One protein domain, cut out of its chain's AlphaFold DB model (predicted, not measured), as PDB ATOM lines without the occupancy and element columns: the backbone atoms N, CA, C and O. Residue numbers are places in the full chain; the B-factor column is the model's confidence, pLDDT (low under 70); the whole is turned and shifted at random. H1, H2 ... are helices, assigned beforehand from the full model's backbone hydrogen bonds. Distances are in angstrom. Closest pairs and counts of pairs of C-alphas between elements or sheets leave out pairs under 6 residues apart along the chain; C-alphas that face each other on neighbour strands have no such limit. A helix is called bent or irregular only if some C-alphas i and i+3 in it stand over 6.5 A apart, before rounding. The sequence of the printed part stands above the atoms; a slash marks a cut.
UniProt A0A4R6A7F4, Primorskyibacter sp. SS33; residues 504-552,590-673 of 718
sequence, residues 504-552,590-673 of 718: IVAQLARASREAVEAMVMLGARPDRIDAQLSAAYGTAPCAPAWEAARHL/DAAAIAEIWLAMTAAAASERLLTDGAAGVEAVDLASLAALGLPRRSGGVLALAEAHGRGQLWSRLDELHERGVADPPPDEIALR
ATOM      1  N   ILE A 504      -0.840  41.335 -22.425       87.12
ATOM      2  CA  ILE A 504       0.581  41.040 -22.638       87.12
ATOM      3  C   ILE A 504       1.241  40.643 -21.315       87.12
ATOM      4  O   ILE A 504       1.885  39.593 -21.242       87.12
ATOM      5  N   VAL A 505       1.087  41.448 -20.253       85.69
ATOM      6  CA  VAL A 505       1.753  41.184 -18.966       85.69
ATOM      7  C   VAL A 505       1.278  39.873 -18.354       85.69
ATOM      8  O   VAL A 505       2.108  39.086 -17.895       85.69
ATOM      9  N   ALA A 506      -0.028  39.605 -18.372       82.06
ATOM     10  CA  ALA A 506      -0.582  38.371 -17.822       82.06
ATOM     11  C   ALA A 506      -0.074  37.133 -18.579       82.06
ATOM     12  O   ALA A 506       0.344  36.157 -17.952       82.06
ATOM     13  N   GLN A 507      -0.016  37.186 -19.915       83.88
ATOM     14  CA  GLN A 507       0.514  36.086 -20.725       83.88
ATOM     15  C   GLN A 507       1.998  35.818 -20.464       83.88
ATOM     16  O   GLN A 507       2.392  34.663 -20.290       83.88
ATOM     17  N   LEU A 508       2.820  36.866 -20.371       86.50
ATOM     18  CA  LEU A 508       4.240  36.725 -20.042       86.50
ATOM     19  C   LEU A 508       4.446  36.194 -18.616       86.50
ATOM     20  O   LEU A 508       5.265  35.300 -18.396       86.50
ATOM     21  N   ALA A 509       3.677  36.691 -17.645       83.50
ATOM     22  CA  ALA A 509       3.725  36.207 -16.267       83.50
ATOM     23  C   ALA A 509       3.302  34.731 -16.169       83.50
ATOM     24  O   ALA A 509       3.915  33.953 -15.431       83.50
ATOM     25  N   ARG A 510       2.295  34.320 -16.949       81.62
ATOM     26  CA  ARG A 510       1.881  32.920 -17.076       81.62
ATOM     27  C   ARG A 510       2.990  32.058 -17.676       81.62
ATOM     28  O   ARG A 510       3.314  31.031 -17.090       81.62
ATOM     29  N   ALA A 511       3.611  32.488 -18.772       84.75
ATOM     30  CA  ALA A 511       4.718  31.759 -19.392       84.75
ATOM     31  C   ALA A 511       5.914  31.599 -18.437       84.75
ATOM     32  O   ALA A 511       6.517  30.532 -18.355       84.75
ATOM     33  N   SER A 512       6.216  32.635 -17.648       86.19
ATOM     34  CA  SER A 512       7.241  32.572 -16.599       86.19
ATOM     35  C   SER A 512       6.915  31.513 -15.544       86.19
ATOM     36  O   SER A 512       7.783  30.736 -15.148       86.19
ATOM     37  N   ARG A 513       5.647  31.430 -15.118       82.31
ATOM     38  CA  ARG A 513       5.181  30.404 -14.175       82.31
ATOM     39  C   ARG A 513       5.294  29.000 -14.763       82.31
ATOM     40  O   ARG A 513       5.847  28.127 -14.103       82.31
ATOM     41  N   GLU A 514       4.828  28.804 -15.996       82.56
ATOM     42  CA  GLU A 514       4.929  27.531 -16.727       82.56
ATOM     43  C   GLU A 514       6.401  27.085 -16.842       82.56
ATOM     44  O   GLU A 514       6.719  25.915 -16.621       82.56
ATOM     45  N   ALA A 515       7.326  28.022 -17.072       85.69
ATOM     46  CA  ALA A 515       8.758  27.735 -17.101       85.69
ATOM     47  C   ALA A 515       9.333  27.328 -15.737       85.69
ATOM     48  O   ALA A 515      10.131  26.393 -15.646       85.69
ATOM     49  N   VAL A 516       8.923  27.997 -14.655       81.50
ATOM     50  CA  VAL A 516       9.319  27.611 -13.290       81.50
ATOM     51  C   VAL A 516       8.800  26.214 -12.947       81.50
ATOM     52  O   VAL A 516       9.555  25.398 -12.418       81.50
ATOM     53  N   GLU A 517       7.548  25.908 -13.289       77.50
ATOM     54  CA  GLU A 517       6.962  24.576 -13.110       77.50
ATOM     55  C   GLU A 517       7.742  23.507 -13.889       77.50
ATOM     56  O   GLU A 517       8.077  22.462 -13.325       77.50
ATOM     57  N   ALA A 518       8.115  23.790 -15.142       79.06
ATOM     58  CA  ALA A 518       8.960  22.918 -15.957       79.06
ATOM     59  C   ALA A 518      10.312  22.626 -15.290       79.06
ATOM     60  O   ALA A 518      10.692  21.465 -15.141       79.06
ATOM     61  N   MET A 519      11.018  23.652 -14.814       81.62
ATOM     62  CA  MET A 519      12.311  23.478 -14.141       81.62
ATOM     63  C   MET A 519      12.195  22.671 -12.841       81.62
ATOM     64  O   MET A 519      13.056  21.838 -12.557       81.62
ATOM     65  N   VAL A 520      11.120  22.861 -12.071       76.44
ATOM     66  CA  VAL A 520      10.858  22.064 -10.863       76.44
ATOM     67  C   VAL A 520      10.578  20.601 -11.214       76.44
ATOM     68  O   VAL A 520      11.108  19.712 -10.547       76.44
ATOM     69  N   MET A 521       9.814  20.327 -12.278       72.88
ATOM     70  CA  MET A 521       9.602  18.957 -12.778       72.88
ATOM     71  C   MET A 521      10.910  18.289 -13.228       72.88
ATOM     72  O   MET A 521      11.055  17.077 -13.097       72.88
ATOM     73  N   LEU A 522      11.878  19.081 -13.694       74.81
ATOM     74  CA  LEU A 522      13.232  18.641 -14.042       74.81
ATOM     75  C   LEU A 522      14.167  18.483 -12.826       74.81
ATOM     76  O   LEU A 522      15.336  18.151 -12.993       74.81
ATOM     77  N   GLY A 523      13.678  18.720 -11.606       72.81
ATOM     78  CA  GLY A 523      14.440  18.559 -10.365       72.81
ATOM     79  C   GLY A 523      15.193  19.808  -9.897       72.81
ATOM     80  O   GLY A 523      15.961  19.727  -8.937       72.81
ATOM     81  N   ALA A 524      14.992  20.972 -10.526       76.69
ATOM     82  CA  ALA A 524      15.597  22.220 -10.068       76.69
ATOM     83  C   ALA A 524      14.968  22.698  -8.751       76.69
ATOM     84  O   ALA A 524      13.749  22.710  -8.574       76.69
ATOM     85  N   ARG A 525      15.812  23.142  -7.814       72.31
ATOM     86  CA  ARG A 525      15.345  23.744  -6.562       72.31
ATOM     87  C   ARG A 525      14.926  25.206  -6.779       72.31
ATOM     88  O   ARG A 525      15.697  25.931  -7.408       72.31
ATOM     89  N   PRO A 526      13.810  25.677  -6.191       73.12
ATOM     90  CA  PRO A 526      13.363  27.068  -6.321       73.12
ATOM     91  C   PRO A 526      14.430  28.113  -5.967       73.12
ATOM     92  O   PRO A 526      14.657  29.040  -6.733       73.12
ATOM     93  N   ASP A 527      15.176  27.920  -4.873       70.81
ATOM     94  CA  ASP A 527      16.246  28.845  -4.468       70.81
ATOM     95  C   ASP A 527      17.379  28.936  -5.500       70.81
ATOM     96  O   ASP A 527      17.968  29.999  -5.693       70.81
ATOM     97  N   ARG A 528      17.659  27.833  -6.208       79.38
ATOM     98  CA  ARG A 528      18.613  27.837  -7.322       79.38
ATOM     99  C   ARG A 528      18.033  28.509  -8.555       79.38
ATOM    100  O   ARG A 528      18.768  29.236  -9.209       79.38
ATOM    101  N   ILE A 529      16.755  28.296  -8.861       81.44
ATOM    102  CA  ILE A 529      16.082  28.970  -9.978       81.44
ATOM    103  C   ILE A 529      16.184  30.490  -9.797       81.44
ATOM    104  O   ILE A 529      16.693  31.167 -10.687       81.44
ATOM    105  N   ASP A 530      15.808  31.016  -8.629       82.06
ATOM    106  CA  ASP A 530      15.908  32.454  -8.344       82.06
ATOM    107  C   ASP A 530      17.345  32.966  -8.433       82.06
ATOM    108  O   ASP A 530      17.593  33.987  -9.072       82.06
ATOM    109  N   ALA A 531      18.302  32.256  -7.828       82.31
ATOM    110  CA  ALA A 531      19.701  32.665  -7.871       82.31
ATOM    111  C   ALA A 531      20.229  32.744  -9.311       82.31
ATOM    112  O   ALA A 531      20.929  33.696  -9.656       82.31
ATOM    113  N   GLN A 532      19.880  31.773 -10.162       86.50
ATOM    114  CA  GLN A 532      20.350  31.737 -11.546       86.50
ATOM    115  C   GLN A 532      19.653  32.761 -12.433       86.50
ATOM    116  O   GLN A 532      20.323  33.423 -13.220       86.50
ATOM    117  N   LEU A 533      18.345  32.965 -12.288       86.62
ATOM    118  CA  LEU A 533      17.631  33.981 -13.065       86.62
ATOM    119  C   LEU A 533      18.024  35.396 -12.626       86.62
ATOM    120  O   LEU A 533      18.184  36.285 -13.468       86.62
ATOM    121  N   SER A 534      18.314  35.585 -11.337       84.38
ATOM    122  CA  SER A 534      18.828  36.854 -10.829       84.38
ATOM    123  C   SER A 534      20.238  37.117 -11.344       84.38
ATOM    124  O   SER A 534      20.544  38.252 -11.699       84.38
ATOM    125  N   ALA A 535      21.088  36.091 -11.418       84.00
ATOM    126  CA  ALA A 535      22.438  36.217 -11.957       84.00
ATOM    127  C   ALA A 535      22.448  36.437 -13.480       84.00
ATOM    128  O   ALA A 535      23.204  37.271 -13.973       84.00
ATOM    129  N   ALA A 536      21.605  35.716 -14.225       85.81
ATOM    130  CA  ALA A 536      21.579  35.757 -15.686       85.81
ATOM    131  C   ALA A 536      20.861  36.995 -16.241       85.81
ATOM    132  O   ALA A 536      21.306  37.572 -17.236       85.81
ATOM    133  N   TYR A 537      19.754  37.403 -15.614       86.00
ATOM    134  CA  TYR A 537      18.839  38.405 -16.171       86.00
ATOM    135  C   TYR A 537      18.485  39.538 -15.201       86.00
ATOM    136  O   TYR A 537      17.871  40.518 -15.621       86.00
ATOM    137  N   GLY A 538      18.881  39.453 -13.927       80.94
ATOM    138  CA  GLY A 538      18.542  40.460 -12.918       80.94
ATOM    139  C   GLY A 538      17.099  40.380 -12.413       80.94
ATOM    140  O   GLY A 538      16.591  41.381 -11.919       80.94
ATOM    141  N   THR A 539      16.443  39.222 -12.547       76.75
ATOM    142  CA  THR A 539      15.078  38.975 -12.054       76.75
ATOM    143  C   THR A 539      15.030  37.794 -11.085       76.75
ATOM    144  O   THR A 539      15.763  36.828 -11.252       76.75
ATOM    145  N   ALA A 540      14.145  37.849 -10.089       66.25
ATOM    146  CA  ALA A 540      13.867  36.747  -9.167       66.25
ATOM    147  C   ALA A 540      12.389  36.337  -9.305       66.25
ATOM    148  O   ALA A 540      11.527  36.890  -8.613       66.25
ATOM    149  N   PRO A 541      12.056  35.432 -10.243       59.84
ATOM    150  CA  PRO A 541      10.668  35.170 -10.612       59.84
ATOM    151  C   PRO A 541       9.925  34.257  -9.632       59.84
ATOM    152  O   PRO A 541       8.695  34.214  -9.678       59.84
ATOM    153  N   CYS A 542      10.613  33.515  -8.757       55.66
ATOM    154  CA  CYS A 542       9.977  32.441  -8.005       55.66
ATOM    155  C   CYS A 542       9.560  32.811  -6.579       55.66
ATOM    156  O   CYS A 542       8.591  32.222  -6.123       55.66
ATOM    157  N   ALA A 543      10.134  33.809  -5.894       45.47
ATOM    158  CA  ALA A 543       9.721  34.118  -4.511       45.47
ATOM    159  C   ALA A 543       8.194  34.370  -4.327       45.47
ATOM    160  O   ALA A 543       7.600  33.727  -3.455       45.47
ATOM    161  N   PRO A 544       7.507  35.180  -5.165       45.88
ATOM    162  CA  PRO A 544       6.056  35.387  -5.046       45.88
ATOM    163  C   PRO A 544       5.229  34.188  -5.542       45.88
ATOM    164  O   PRO A 544       4.208  33.835  -4.953       45.88
ATOM    165  N   ALA A 545       5.673  33.529  -6.620       42.50
ATOM    166  CA  ALA A 545       5.008  32.355  -7.189       42.50
ATOM    167  C   ALA A 545       5.130  31.120  -6.276       42.50
ATOM    168  O   ALA A 545       4.209  30.312  -6.191       42.50
ATOM    169  N   TRP A 546       6.237  31.004  -5.543       43.91
ATOM    170  CA  TRP A 546       6.508  29.979  -4.542       43.91
ATOM    171  C   TRP A 546       5.664  30.172  -3.283       43.91
ATOM    172  O   TRP A 546       5.127  29.196  -2.768       43.91
ATOM    173  N   GLU A 547       5.495  31.403  -2.789       38.22
ATOM    174  CA  GLU A 547       4.584  31.676  -1.668       38.22
ATOM    175  C   GLU A 547       3.131  31.341  -2.021       38.22
ATOM    176  O   GLU A 547       2.450  30.682  -1.233       38.22
ATOM    177  N   ALA A 548       2.689  31.673  -3.238       38.22
ATOM    178  CA  ALA A 548       1.398  31.228  -3.758       38.22
ATOM    179  C   ALA A 548       1.331  29.690  -3.890       38.22
ATOM    180  O   ALA A 548       0.328  29.077  -3.520       38.22
ATOM    181  N   ALA A 549       2.415  29.041  -4.332       37.59
ATOM    182  CA  ALA A 549       2.489  27.589  -4.488       37.59
ATOM    183  C   ALA A 549       2.607  26.803  -3.171       37.59
ATOM    184  O   ALA A 549       2.131  25.671  -3.103       37.59
ATOM    185  N   ARG A 550       3.137  27.385  -2.085       36.06
ATOM    186  CA  ARG A 550       3.088  26.782  -0.735       36.06
ATOM    187  C   ARG A 550       1.654  26.600  -0.238       36.06
ATOM    188  O   ARG A 550       1.416  25.729   0.598       36.06
ATOM    189  N   HIS A 551       0.717  27.392  -0.759       35.84
ATOM    190  CA  HIS A 551      -0.715  27.266  -0.499       35.84
ATOM    191  C   HIS A 551      -1.465  26.444  -1.561       35.84
ATOM    192  O   HIS A 551      -2.627  26.103  -1.339       35.84
ATOM    193  N   LEU A 552      -0.815  26.045  -2.663       37.62
ATOM    194  CA  LEU A 552      -1.368  25.098  -3.634       37.62
ATOM    195  C   LEU A 552      -1.304  23.678  -3.055       37.62
ATOM    196  O   LEU A 552      -0.423  22.868  -3.336       37.62
ATOM    197  N   ASP A 590      21.770  22.214 -14.896       79.00
ATOM    198  CA  ASP A 590      22.830  23.119 -14.498       79.00
ATOM    199  C   ASP A 590      22.351  24.579 -14.571       79.00
ATOM    200  O   ASP A 590      21.237  24.901 -14.995       79.00
ATOM    201  N   ALA A 591      23.204  25.482 -14.098       72.44
ATOM    202  CA  ALA A 591      22.907  26.906 -14.054       72.44
ATOM    203  C   ALA A 591      22.517  27.491 -15.424       72.44
ATOM    204  O   ALA A 591      21.603  28.313 -15.500       72.44
ATOM    205  N   ALA A 592      23.191  27.057 -16.494       77.31
ATOM    206  CA  ALA A 592      22.945  27.547 -17.844       77.31
ATOM    207  C   ALA A 592      21.602  27.034 -18.371       77.31
ATOM    208  O   ALA A 592      20.804  27.820 -18.879       77.31
ATOM    209  N   ALA A 593      21.304  25.752 -18.150       84.88
ATOM    210  CA  ALA A 593      20.041  25.143 -18.532       84.88
ATOM    211  C   ALA A 593      18.841  25.821 -17.850       84.88
ATOM    212  O   ALA A 593      17.833  26.058 -18.504       84.88
ATOM    213  N   ILE A 594      18.943  26.195 -16.568       85.56
ATOM    214  CA  ILE A 594      17.873  26.927 -15.860       85.56
ATOM    215  C   ILE A 594      17.548  28.254 -16.564       85.56
ATOM    216  O   ILE A 594      16.385  28.550 -16.837       85.56
ATOM    217  N   ALA A 595      18.572  29.049 -16.882       88.00
ATOM    218  CA  ALA A 595      18.384  30.332 -17.553       88.00
ATOM    219  C   ALA A 595      17.832  30.156 -18.981       88.00
ATOM    220  O   ALA A 595      16.879  30.838 -19.363       88.00
ATOM    221  N   GLU A 596      18.376  29.196 -19.736       91.81
ATOM    222  CA  GLU A 596      17.942  28.862 -21.097       91.81
ATOM    223  C   GLU A 596      16.485  28.404 -21.160       91.81
ATOM    224  O   GLU A 596      15.739  28.899 -21.998       91.81
ATOM    225  N   ILE A 597      16.063  27.497 -20.272       90.62
ATOM    226  CA  ILE A 597      14.684  26.984 -20.230       90.62
ATOM    227  C   ILE A 597      13.706  28.134 -19.989       90.62
ATOM    228  O   ILE A 597      12.713  28.271 -20.707       90.62
ATOM    229  N   TRP A 598      14.000  28.990 -19.005       91.50
ATOM    230  CA  TRP A 598      13.145  30.128 -18.686       91.50
ATOM    231  C   TRP A 598      13.030  31.108 -19.854       91.50
ATOM    232  O   TRP A 598      11.923  31.519 -20.215       91.50
ATOM    233  N   LEU A 599      14.159  31.454 -20.479       92.81
ATOM    234  CA  LEU A 599      14.171  32.374 -21.610       92.81
ATOM    235  C   LEU A 599      13.493  31.768 -22.847       92.81
ATOM    236  O   LEU A 599      12.729  32.464 -23.505       92.81
ATOM    237  N   ALA A 600      13.719  30.485 -23.143       91.50
ATOM    238  CA  ALA A 600      13.104  29.803 -24.279       91.50
ATOM    239  C   ALA A 600      11.576  29.792 -24.164       91.50
ATOM    240  O   ALA A 600      10.886  30.221 -25.084       91.50
ATOM    241  N   MET A 601      11.037  29.381 -23.013       90.38
ATOM    242  CA  MET A 601       9.586  29.291 -22.816       90.38
ATOM    243  C   MET A 601       8.909  30.668 -22.792       90.38
ATOM    244  O   MET A 601       7.852  30.850 -23.397       90.38
ATOM    245  N   THR A 602       9.514  31.666 -22.138       90.69
ATOM    246  CA  THR A 602       8.950  33.028 -22.100       90.69
ATOM    247  C   THR A 602       9.033  33.732 -23.456       90.69
ATOM    248  O   THR A 602       8.072  34.387 -23.856       90.69
ATOM    249  N   ALA A 603      10.132  33.563 -24.199       90.69
ATOM    250  CA  ALA A 603      10.281  34.122 -25.542       90.69
ATOM    251  C   ALA A 603       9.399  33.415 -26.585       90.69
ATOM    252  O   ALA A 603       8.915  34.076 -27.506       90.69
ATOM    253  N   ALA A 604       9.165  32.105 -26.451       86.81
ATOM    254  CA  ALA A 604       8.233  31.367 -27.305       86.81
ATOM    255  C   ALA A 604       6.808  31.883 -27.123       86.81
ATOM    256  O   ALA A 604       6.185  32.302 -28.095       86.81
ATOM    257  N   ALA A 605       6.337  31.970 -25.873       82.94
ATOM    258  CA  ALA A 605       5.022  32.526 -25.567       82.94
ATOM    259  C   ALA A 605       4.876  33.970 -26.073       82.94
ATOM    260  O   ALA A 605       3.832  34.335 -26.608       82.94
ATOM    261  N   ALA A 606       5.934  34.775 -25.951       84.69
ATOM    262  CA  ALA A 606       5.976  36.123 -26.502       84.69
ATOM    263  C   ALA A 606       5.888  36.152 -28.038       84.69
ATOM    264  O   ALA A 606       5.275  37.055 -28.595       84.69
ATOM    265  N   SER A 607       6.491  35.186 -28.729       78.88
ATOM    266  CA  SER A 607       6.516  35.151 -30.195       78.88
ATOM    267  C   SER A 607       5.206  34.615 -30.774       78.88
ATOM    268  O   SER A 607       4.599  35.265 -31.616       78.88
ATOM    269  N   GLU A 608       4.740  33.467 -30.288       73.44
ATOM    270  CA  GLU A 608       3.563  32.776 -30.816       73.44
ATOM    271  C   GLU A 608       2.257  33.478 -30.425       73.44
ATOM    272  O   GLU A 608       1.478  33.878 -31.282       73.44
ATOM    273  N   ARG A 609       2.046  33.692 -29.120       71.00
ATOM    274  CA  ARG A 609       0.744  34.114 -28.574       71.00
ATOM    275  C   ARG A 609       0.506  35.621 -28.687       71.00
ATOM    276  O   ARG A 609      -0.627  36.081 -28.597       71.00
ATOM    277  N   LEU A 610       1.576  36.412 -28.823       73.88
ATOM    278  CA  LEU A 610       1.487  37.876 -28.810       73.88
ATOM    279  C   LEU A 610       1.829  38.527 -30.154       73.88
ATOM    280  O   LEU A 610       1.147  39.474 -30.542       73.88
ATOM    281  N   LEU A 611       2.856  38.050 -30.867       76.62
ATOM    282  CA  LEU A 611       3.262  38.653 -32.142       76.62
ATOM    283  C   LEU A 611       2.554  38.020 -33.340       76.62
ATOM    284  O   LEU A 611       2.020  38.753 -34.171       76.62
ATOM    285  N   THR A 612       2.535  36.686 -33.435       66.31
ATOM    286  CA  THR A 612       1.923  35.974 -34.571       66.31
ATOM    287  C   THR A 612       0.410  36.185 -34.626       66.31
ATOM    288  O   THR A 612      -0.128  36.471 -35.693       66.31
ATOM    289  N   ASP A 613      -0.257  36.184 -33.471       64.44
ATOM    290  CA  ASP A 613      -1.693  36.486 -33.363       64.44
ATOM    291  C   ASP A 613      -2.024  37.980 -33.583       64.44
ATOM    292  O   ASP A 613      -3.185  38.388 -33.511       64.44
ATOM    293  N   GLY A 614      -1.013  38.824 -33.834       64.94
ATOM    294  CA  GLY A 614      -1.168  40.267 -34.033       64.94
ATOM    295  C   GLY A 614      -1.646  41.018 -32.786       64.94
ATOM    296  O   GLY A 614      -2.058  42.174 -32.888       64.94
ATOM    297  N   ALA A 615      -1.602  40.373 -31.616       66.94
ATOM    298  CA  ALA A 615      -2.110  40.911 -30.361       66.94
ATOM    299  C   ALA A 615      -1.301  42.120 -29.870       66.94
ATOM    300  O   ALA A 615      -1.870  43.009 -29.241       66.94
ATOM    301  N   ALA A 616       0.006  42.166 -30.148       79.38
ATOM    302  CA  ALA A 616       0.891  43.259 -29.760       79.38
ATOM    303  C   ALA A 616       2.082  43.429 -30.720       79.38
ATOM    304  O   ALA A 616       2.488  42.509 -31.424       79.38
ATOM    305  N   GLY A 617       2.687  44.620 -30.722       84.44
ATOM    306  CA  GLY A 617       3.961  44.869 -31.404       84.44
ATOM    307  C   GLY A 617       5.175  44.505 -30.542       84.44
ATOM    308  O   GLY A 617       5.102  44.522 -29.314       84.44
ATOM    309  N   VAL A 618       6.327  44.269 -31.179       87.06
ATOM    310  CA  VAL A 618       7.612  43.919 -30.523       87.06
ATOM    311  C   VAL A 618       7.967  44.868 -29.376       87.06
ATOM    312  O   VAL A 618       8.344  44.438 -28.292       87.06
ATOM    313  N   GLU A 619       7.809  46.168 -29.613       89.12
ATOM    314  CA  GLU A 619       8.129  47.230 -28.655       89.12
ATOM    315  C   GLU A 619       7.236  47.171 -27.410       89.12
ATOM    316  O   GLU A 619       7.718  47.370 -26.296       89.12
ATOM    317  N   ALA A 620       5.951  46.848 -27.590       89.06
ATOM    318  CA  ALA A 620       5.006  46.679 -26.493       89.06
ATOM    319  C   ALA A 620       5.332  45.430 -25.666       89.06
ATOM    320  O   ALA A 620       5.311  45.496 -24.441       89.06
ATOM    321  N   VAL A 621       5.689  44.319 -26.321       90.56
ATOM    322  CA  VAL A 621       6.065  43.063 -25.654       90.56
ATOM    323  C   VAL A 621       7.346  43.223 -24.838       90.56
ATOM    324  O   VAL A 621       7.372  42.867 -23.658       90.56
ATOM    325  N   ASP A 622       8.396  43.806 -25.426       91.38
ATOM    326  CA  ASP A 622       9.648  44.061 -24.712       91.38
ATOM    327  C   ASP A 622       9.420  44.995 -23.516       91.38
ATOM    328  O   ASP A 622       9.896  44.675 -22.428       91.38
ATOM    329  N   LEU A 623       8.643  46.078 -23.665       89.94
ATOM    330  CA  LEU A 623       8.318  47.008 -22.574       89.94
ATOM    331  C   LEU A 623       7.468  46.351 -21.468       89.94
ATOM    332  O   LEU A 623       7.751  46.508 -20.278       89.94
ATOM    333  N   ALA A 624       6.447  45.581 -21.841       88.94
ATOM    334  CA  ALA A 624       5.592  44.858 -20.902       88.94
ATOM    335  C   ALA A 624       6.367  43.790 -20.117       88.94
ATOM    336  O   ALA A 624       6.081  43.553 -18.940       88.94
ATOM    337  N   SER A 625       7.397  43.189 -20.720       89.62
ATOM    338  CA  SER A 625       8.224  42.179 -20.056       89.62
ATOM    339  C   SER A 625       8.969  42.716 -18.825       89.62
ATOM    340  O   SER A 625       9.231  41.949 -17.899       89.62
ATOM    341  N   LEU A 626       9.234  44.028 -18.737       87.44
ATOM    342  CA  LEU A 626       9.810  44.627 -17.526       87.44
ATOM    343  C   LEU A 626       8.857  44.504 -16.334       87.44
ATOM    344  O   LEU A 626       9.285  44.148 -15.239       87.44
ATOM    345  N   ALA A 627       7.563  44.765 -16.551       83.31
ATOM    346  CA  ALA A 627       6.542  44.587 -15.520       83.31
ATOM    347  C   ALA A 627       6.267  43.107 -15.245       83.31
ATOM    348  O   ALA A 627       6.224  42.698 -14.088       83.31
ATOM    349  N   ALA A 628       6.079  42.312 -16.299       83.44
ATOM    350  CA  ALA A 628       5.628  40.928 -16.183       83.44
ATOM    351  C   ALA A 628       6.678  39.993 -15.588       83.44
ATOM    352  O   ALA A 628       6.363  39.110 -14.793       83.44
ATOM    353  N   LEU A 629       7.931  40.177 -16.001       85.44
ATOM    354  CA  LEU A 629       9.031  39.271 -15.692       85.44
ATOM    355  C   LEU A 629      10.012  39.877 -14.689       85.44
ATOM    356  O   LEU A 629      10.992  39.225 -14.347       85.44
ATOM    357  N   GLY A 630       9.794  41.119 -14.242       83.56
ATOM    358  CA  GLY A 630      10.725  41.835 -13.366       83.56
ATOM    359  C   GLY A 630      12.079  42.111 -14.024       83.56
ATOM    360  O   GLY A 630      13.083  42.244 -13.329       83.56
ATOM    361  N   LEU A 631      12.128  42.143 -15.358       87.38
ATOM    362  CA  LEU A 631      13.364  42.378 -16.089       87.38
ATOM    363  C   LEU A 631      13.820  43.837 -15.927       87.38
ATOM    364  O   LEU A 631      13.019  44.762 -16.091       87.38
ATOM    365  N   PRO A 632      15.115  44.088 -15.664       88.00
ATOM    366  CA  PRO A 632      15.628  45.446 -15.607       88.00
ATOM    367  C   PRO A 632      15.679  46.049 -17.019       88.00
ATOM    368  O   PRO A 632      15.849  45.328 -18.004       88.00
ATOM    369  N   ARG A 633      15.621  47.383 -17.139       89.44
ATOM    370  CA  ARG A 633      15.661  48.088 -18.444       89.44
ATOM    371  C   ARG A 633      16.865  47.701 -19.304       89.44
ATOM    372  O   ARG A 633      16.735  47.544 -20.514       89.44
ATOM    373  N   ARG A 634      18.001  47.432 -18.659       89.56
ATOM    374  CA  ARG A 634      19.241  46.956 -19.288       89.56
ATOM    375  C   ARG A 634      19.134  45.618 -20.019       89.56
ATOM    376  O   ARG A 634      20.009  45.308 -20.817       89.56
ATOM    377  N   SER A 635      18.086  44.834 -19.777       90.38
ATOM    378  CA  SER A 635      17.828  43.599 -20.527       90.38
ATOM    379  C   SER A 635      17.400  43.858 -21.975       90.38
ATOM    380  O   SER A 635      17.642  43.018 -22.836       90.38
ATOM    381  N   GLY A 636      16.777  45.012 -22.249       90.44
ATOM    382  CA  GLY A 636      16.129  45.288 -23.532       90.44
ATOM    383  C   GLY A 636      14.756  44.641 -23.713       90.44
ATOM    384  O   GLY A 636      14.142  44.872 -24.750       90.44
ATOM    385  N   GLY A 637      14.284  43.874 -22.726       91.38
ATOM    386  CA  GLY A 637      13.072  43.063 -22.806       91.38
ATOM    387  C   GLY A 637      13.339  41.606 -23.199       91.38
ATOM    388  O   GLY A 637      14.450  41.230 -23.578       91.38
ATOM    389  N   VAL A 638      12.321  40.756 -23.057       91.75
ATOM    390  CA  VAL A 638      12.442  39.299 -23.254       91.75
ATOM    391  C   VAL A 638      12.855  38.910 -24.679       91.75
ATOM    392  O   VAL A 638      13.650  37.986 -24.856       91.75
ATOM    393  N   LEU A 639      12.394  39.637 -25.701       91.56
ATOM    394  CA  LEU A 639      12.717  39.327 -27.095       91.56
ATOM    395  C   LEU A 639      14.147  39.753 -27.426       91.56
ATOM    396  O   LEU A 639      14.871  39.012 -28.090       91.56
ATOM    397  N   ALA A 640      14.591  40.895 -26.894       90.12
ATOM    398  CA  ALA A 640      15.987  41.318 -26.986       90.12
ATOM    399  C   ALA A 640      16.934  40.335 -26.275       90.12
ATOM    400  O   ALA A 640      18.040  40.060 -26.754       90.12
ATOM    401  N   LEU A 641      16.507  39.761 -25.140       90.50
ATOM    402  CA  LEU A 641      17.273  38.716 -24.468       90.50
ATOM    403  C   LEU A 641      17.410  37.464 -25.345       90.50
ATOM    404  O   LEU A 641      18.518  36.936 -25.454       90.50
ATOM    405  N   ALA A 642      16.318  37.032 -25.982       90.69
ATOM    406  CA  ALA A 642      16.293  35.873 -26.871       90.69
ATOM    407  C   ALA A 642      17.126  36.079 -28.146       90.69
ATOM    408  O   ALA A 642      17.852  35.180 -28.570       90.69
ATOM    409  N   GLU A 643      17.079  37.278 -28.733       88.12
ATOM    410  CA  GLU A 643      17.939  37.682 -29.852       88.12
ATOM    411  C   GLU A 643      19.420  37.557 -29.495       88.12
ATOM    412  O   GLU A 643      20.176  36.918 -30.222       88.12
ATOM    413  N   ALA A 644      19.819  38.123 -28.354       86.94
ATOM    414  CA  ALA A 644      21.210  38.121 -27.915       86.94
ATOM    415  C   ALA A 644      21.721  36.730 -27.503       86.94
ATOM    416  O   ALA A 644      22.923  36.491 -27.569       86.94
ATOM    417  N   HIS A 645      20.838  35.830 -27.063       88.12
ATOM    418  CA  HIS A 645      21.207  34.445 -26.762       88.12
ATOM    419  C   HIS A 645      21.353  33.595 -28.035       88.12
ATOM    420  O   HIS A 645      22.164  32.680 -28.074       88.12
ATOM    421  N   GLY A 646      20.601  33.918 -29.088       87.31
ATOM    422  CA  GLY A 646      20.528  33.120 -30.306       87.31
ATOM    423  C   GLY A 646      19.273  32.255 -30.309       87.31
ATOM    424  O   GLY A 646      19.206  31.200 -29.681       87.31
ATOM    425  N   ARG A 647      18.266  32.692 -31.070       83.56
ATOM    426  CA  ARG A 647      16.939  32.056 -31.105       83.56
ATOM    427  C   ARG A 647      16.984  30.570 -31.466       83.56
ATOM    428  O   ARG A 647      16.281  29.788 -30.849       83.56
ATOM    429  N   GLY A 648      17.844  30.172 -32.407       84.00
ATOM    430  CA  GLY A 648      17.967  28.768 -32.815       84.00
ATOM    431  C   GLY A 648      18.371  27.833 -31.670       84.00
ATOM    432  O   GLY A 648      17.852  26.726 -31.580       84.00
ATOM    433  N   GLN A 649      19.230  28.296 -30.756       86.75
ATOM    434  CA  GLN A 649      19.609  27.527 -29.568       86.75
ATOM    435  C   GLN A 649      18.436  27.401 -28.589       86.75
ATOM    436  O   GLN A 649      18.176  26.314 -28.078       86.75
ATOM    437  N   LEU A 650      17.689  28.488 -28.373       90.25
ATOM    438  CA  LEU A 650      16.503  28.477 -27.510       90.25
ATOM    439  C   LEU A 650      15.395  27.571 -28.059       90.25
ATOM    440  O   LEU A 650      14.762  26.855 -27.291       90.25
ATOM    441  N   TRP A 651      15.179  27.568 -29.374       89.50
ATOM    442  CA  TRP A 651      14.182  26.708 -30.013       89.50
ATOM    443  C   TRP A 651      14.587  25.241 -29.980       89.50
ATOM    444  O   TRP A 651      13.771  24.423 -29.581       89.50
ATOM    445  N   SER A 652      15.859  24.923 -30.233       88.69
ATOM    446  CA  SER A 652      16.368  23.560 -30.046       88.69
ATOM    447  C   SER A 652      16.187  23.076 -28.604       88.69
ATOM    448  O   SER A 652      15.833  21.924 -28.377       88.69
ATOM    449  N   ARG A 653      16.396  23.951 -27.609       88.25
ATOM    450  CA  ARG A 653      16.131  23.618 -26.204       88.25
ATOM    451  C   ARG A 653      14.645  23.365 -25.954       88.25
ATOM    452  O   ARG A 653      14.300  22.479 -25.179       88.25
ATOM    453  N   LEU A 654      13.773  24.159 -26.566       87.81
ATOM    454  CA  LEU A 654      12.332  24.009 -26.420       87.81
ATOM    455  C   LEU A 654      11.827  22.718 -27.080       87.81
ATOM    456  O   LEU A 654      11.026  22.022 -26.463       87.81
ATOM    457  N   ASP A 655      12.373  22.342 -28.239       88.62
ATOM    458  CA  ASP A 655      12.147  21.040 -28.880       88.62
ATOM    459  C   ASP A 655      12.520  19.880 -27.947       88.62
ATOM    460  O   ASP A 655      11.705  18.991 -27.708       88.62
ATOM    461  N   GLU A 656      13.704  19.917 -27.323       86.56
ATOM    462  CA  GLU A 656      14.116  18.894 -26.347       86.56
ATOM    463  C   GLU A 656      13.132  18.786 -25.166       86.56
ATOM    464  O   GLU A 656      12.854  17.694 -24.662       86.56
ATOM    465  N   LEU A 657      12.608  19.916 -24.679       83.12
ATOM    466  CA  LEU A 657      11.602  19.928 -23.613       83.12
ATOM    467  C   LEU A 657      10.252  19.396 -24.103       83.12
ATOM    468  O   LEU A 657       9.559  18.716 -23.339       83.12
ATOM    469  N   HIS A 658       9.887  19.688 -25.348       83.94
ATOM    470  CA  HIS A 658       8.666  19.215 -25.978       83.94
ATOM    471  C   HIS A 658       8.679  17.696 -26.172       83.94
ATOM    472  O   HIS A 658       7.745  17.019 -25.740       83.94
ATOM    473  N   GLU A 659       9.774  17.135 -26.691       83.06
ATOM    474  CA  GLU A 659       9.965  15.683 -26.841       83.06
ATOM    475  C   GLU A 659       9.867  14.938 -25.502       83.06
ATOM    476  O   GLU A 659       9.402  13.800 -25.427       83.06
ATOM    477  N   ARG A 660      10.259  15.601 -24.408       78.19
ATOM    478  CA  ARG A 660      10.149  15.082 -23.035       78.19
ATOM    479  C   ARG A 660       8.768  15.300 -22.410       78.19
ATOM    480  O   ARG A 660       8.561  14.926 -21.254       78.19
ATOM    481  N   GLY A 661       7.839  15.926 -23.130       75.69
ATOM    482  CA  GLY A 661       6.497  16.261 -22.659       75.69
ATOM    483  C   GLY A 661       6.483  17.312 -21.548       75.69
ATOM    484  O   GLY A 661       5.549  17.333 -20.744       75.69
ATOM    485  N   VAL A 662       7.518  18.150 -21.451       74.50
ATOM    486  CA  VAL A 662       7.686  19.174 -20.405       74.50
ATOM    487  C   VAL A 662       7.159  20.538 -20.860       74.50
ATOM    488  O   VAL A 662       6.598  21.249 -20.028       74.50
ATOM    489  N   ALA A 663       7.276  20.869 -22.149       77.75
ATOM    490  CA  ALA A 663       6.856  22.149 -22.729       77.75
ATOM    491  C   ALA A 663       6.094  21.982 -24.062       77.75
ATOM    492  O   ALA A 663       6.075  20.901 -24.657       77.75
ATOM    493  N   ASP A 664       5.459  23.063 -24.510       79.25
ATOM    494  CA  ASP A 664       4.884  23.188 -25.856       79.25
ATOM    495  C   ASP A 664       6.013  23.263 -26.914       79.25
ATOM    496  O   ASP A 664       7.147  23.601 -26.553       79.25
ATOM    497  N   PRO A 665       5.751  22.914 -28.190       81.00
ATOM    498  CA  PRO A 665       6.761  22.995 -29.247       81.00
ATOM    499  C   PRO A 665       7.169  24.453 -29.533       81.00
ATOM    500  O   PRO A 665       6.467  25.386 -29.133       81.00
ATOM    501  N   PRO A 666       8.304  24.689 -30.216       81.00
ATOM    502  CA  PRO A 666       8.679  26.027 -30.651       81.00
ATOM    503  C   PRO A 666       7.713  26.586 -31.711       81.00
ATOM    504  O   PRO A 666       7.066  25.821 -32.425       81.00
ATOM    505  N   PRO A 667       7.637  27.923 -31.847       77.38
ATOM    506  CA  PRO A 667       6.755  28.578 -32.814       77.38
ATOM    507  C   PRO A 667       7.139  28.289 -34.277       77.38
ATOM    508  O   PRO A 667       8.320  28.321 -34.629       77.38
ATOM    509  N   ASP A 668       6.126  28.112 -35.138       65.19
ATOM    510  CA  ASP A 668       6.268  27.767 -36.568       65.19
ATOM    511  C   ASP A 668       6.916  28.875 -37.426       65.19
ATOM    512  O   ASP A 668       7.652  28.592 -38.376       65.19
ATOM    513  N   GLU A 669       6.677  30.153 -37.104       58.84
ATOM    514  CA  GLU A 669       7.299  31.298 -37.776       58.84
ATOM    515  C   GLU A 669       8.216  32.073 -36.824       58.84
ATOM    516  O   GLU A 669       7.821  32.516 -35.745       58.84
ATOM    517  N   ILE A 670       9.448  32.340 -37.273       53.25
ATOM    518  CA  ILE A 670      10.357  33.311 -36.647       53.25
ATOM    519  C   ILE A 670       9.844  34.720 -37.006       53.25
ATOM    520  O   ILE A 670      10.481  35.467 -37.752       53.25
ATOM    521  N   ALA A 671       8.652  35.080 -36.522       47.34
ATOM    522  CA  ALA A 671       7.957  36.332 -36.816       47.34
ATOM    523  C   ALA A 671       8.554  37.507 -36.030       47.34
ATOM    524  O   ALA A 671       7.896  38.226 -35.289       47.34
ATOM    525  N   LEU A 672       9.852  37.716 -36.195       50.28
ATOM    526  CA  LEU A 672      10.543  38.896 -35.722       50.28
ATOM    527  C   LEU A 672      11.570  39.259 -36.785       50.28
ATOM    528  O   LEU A 672      12.725  38.821 -36.715       50.28
ATOM    529  N   ARG A 673      11.151  40.078 -37.763       39.75
ATOM    530  CA  ARG A 673      12.114  40.907 -38.498       39.75
ATOM    531  C   ARG A 673      12.945  41.628 -37.436       39.75
ATOM    532  O   ARG A 673      12.337  42.209 -36.532       39.75
TER     533      ARG A 673
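Overview. This is residues 504 to 552 and 590 to 673 of the 718 residues of a protein of Primorskyibacter sp. SS33 (UniProt A0A4R6A7F4). A long helix, H4, runs through the middle of a compact knot of crossed helices: H1 packs slantwise along it, H6 and H7 pack on it on other sides, and H2 packs on its first residues, 591 to 595. H5 packs on H1 and H6, and H3 folds back on H2 in a hairpin, with residues 547 to 552 sticking out. The printed part has 133 residues with seven named helices, H1 to H7 in order along the chain, and no named strand; the class is all helix. The whole is compact, with a radius of gyration of the C-alphas of 13.6 A, and spans 38 by 32 by 26 A.

Along the chain. The longest helix, H4, covers residues 591 to 612 and measures 30.7 A, from C-alpha 591 at (22.907, 26.906, -14.054) to C-alpha 612 at (1.923, 35.974, -34.571). It is neither bent nor irregular, but only just: C-alphas 609 and 612 are 6.4 A apart. H1 is residues 504 to 521, 25.8 A long, beginning with C-alpha 504 at (0.581, 41.040, -22.638). H2 is residues 526 to 537, 16.0 A, and H3 is residues 542 to 550, 11.5 A. H5 is residues 618 to 629, 15.6 A, and H6 is residues 638 to 645, 10.6 A. H7, residues 647 to 659, is 18.3 A long and ends with C-alpha 659 at (9.965, 15.683, -26.841).

Arrangement. H4 is the hub and touches five helices. H1 touches it, opposite ways at 35.1 degrees, a tilt only just steep; the closest C-alphas, of Ala 511 and Thr 602, are 5.2 A apart. H7 touches H4 about perpendicular, at 83 degrees, with C-alphas of Leu 650 and Ala 600 closest at 4.9 A. H6 touches H4 at a steep tilt of 53 degrees, closest at the C-alphas of Leu 639 and Ala 603, 6.0 A. H2 touches H4 at 70.0 degrees, only just about perpendicular, closest at the C-alphas of Leu 533 and Ala 595, 5.8 A. H5 and H4 only just touch, with 3 pairs of C-alphas within 8 A, the closest those of Val 621 and Ala 606, 7.0 A. H5 touches H1 residues 504 to 512 alone, closest at the C-alphas of Ala 628 and Val 505, 4.8 A. H2 and H3 form a hairpin, with C-alphas of Asp 530 and Cys 542 closest at 5.9 A. H3 and H4 are apart. Every O i to N i+4 pair is within hydrogen-bond range in H1, H2, H3, H6 and H7; the count is 16 of 18 in H4 and 6 of 8 in H5.

Size, cuts and confidence. The C-alphas farthest apart, of His 551 and Arg 673, are 42.4 A apart. Residues 553 to 589 are not printed, and C-alphas 552 and 590 are 26.6 A apart across this cut. Of the links printed whole, H5 to H6 is short and the others are tight. Residues 660 to 673 hold no named element. Mean pLDDT of the printed part is 78.2, with residues 540 to 552, 612 to 615 and 668 to 673 under 70.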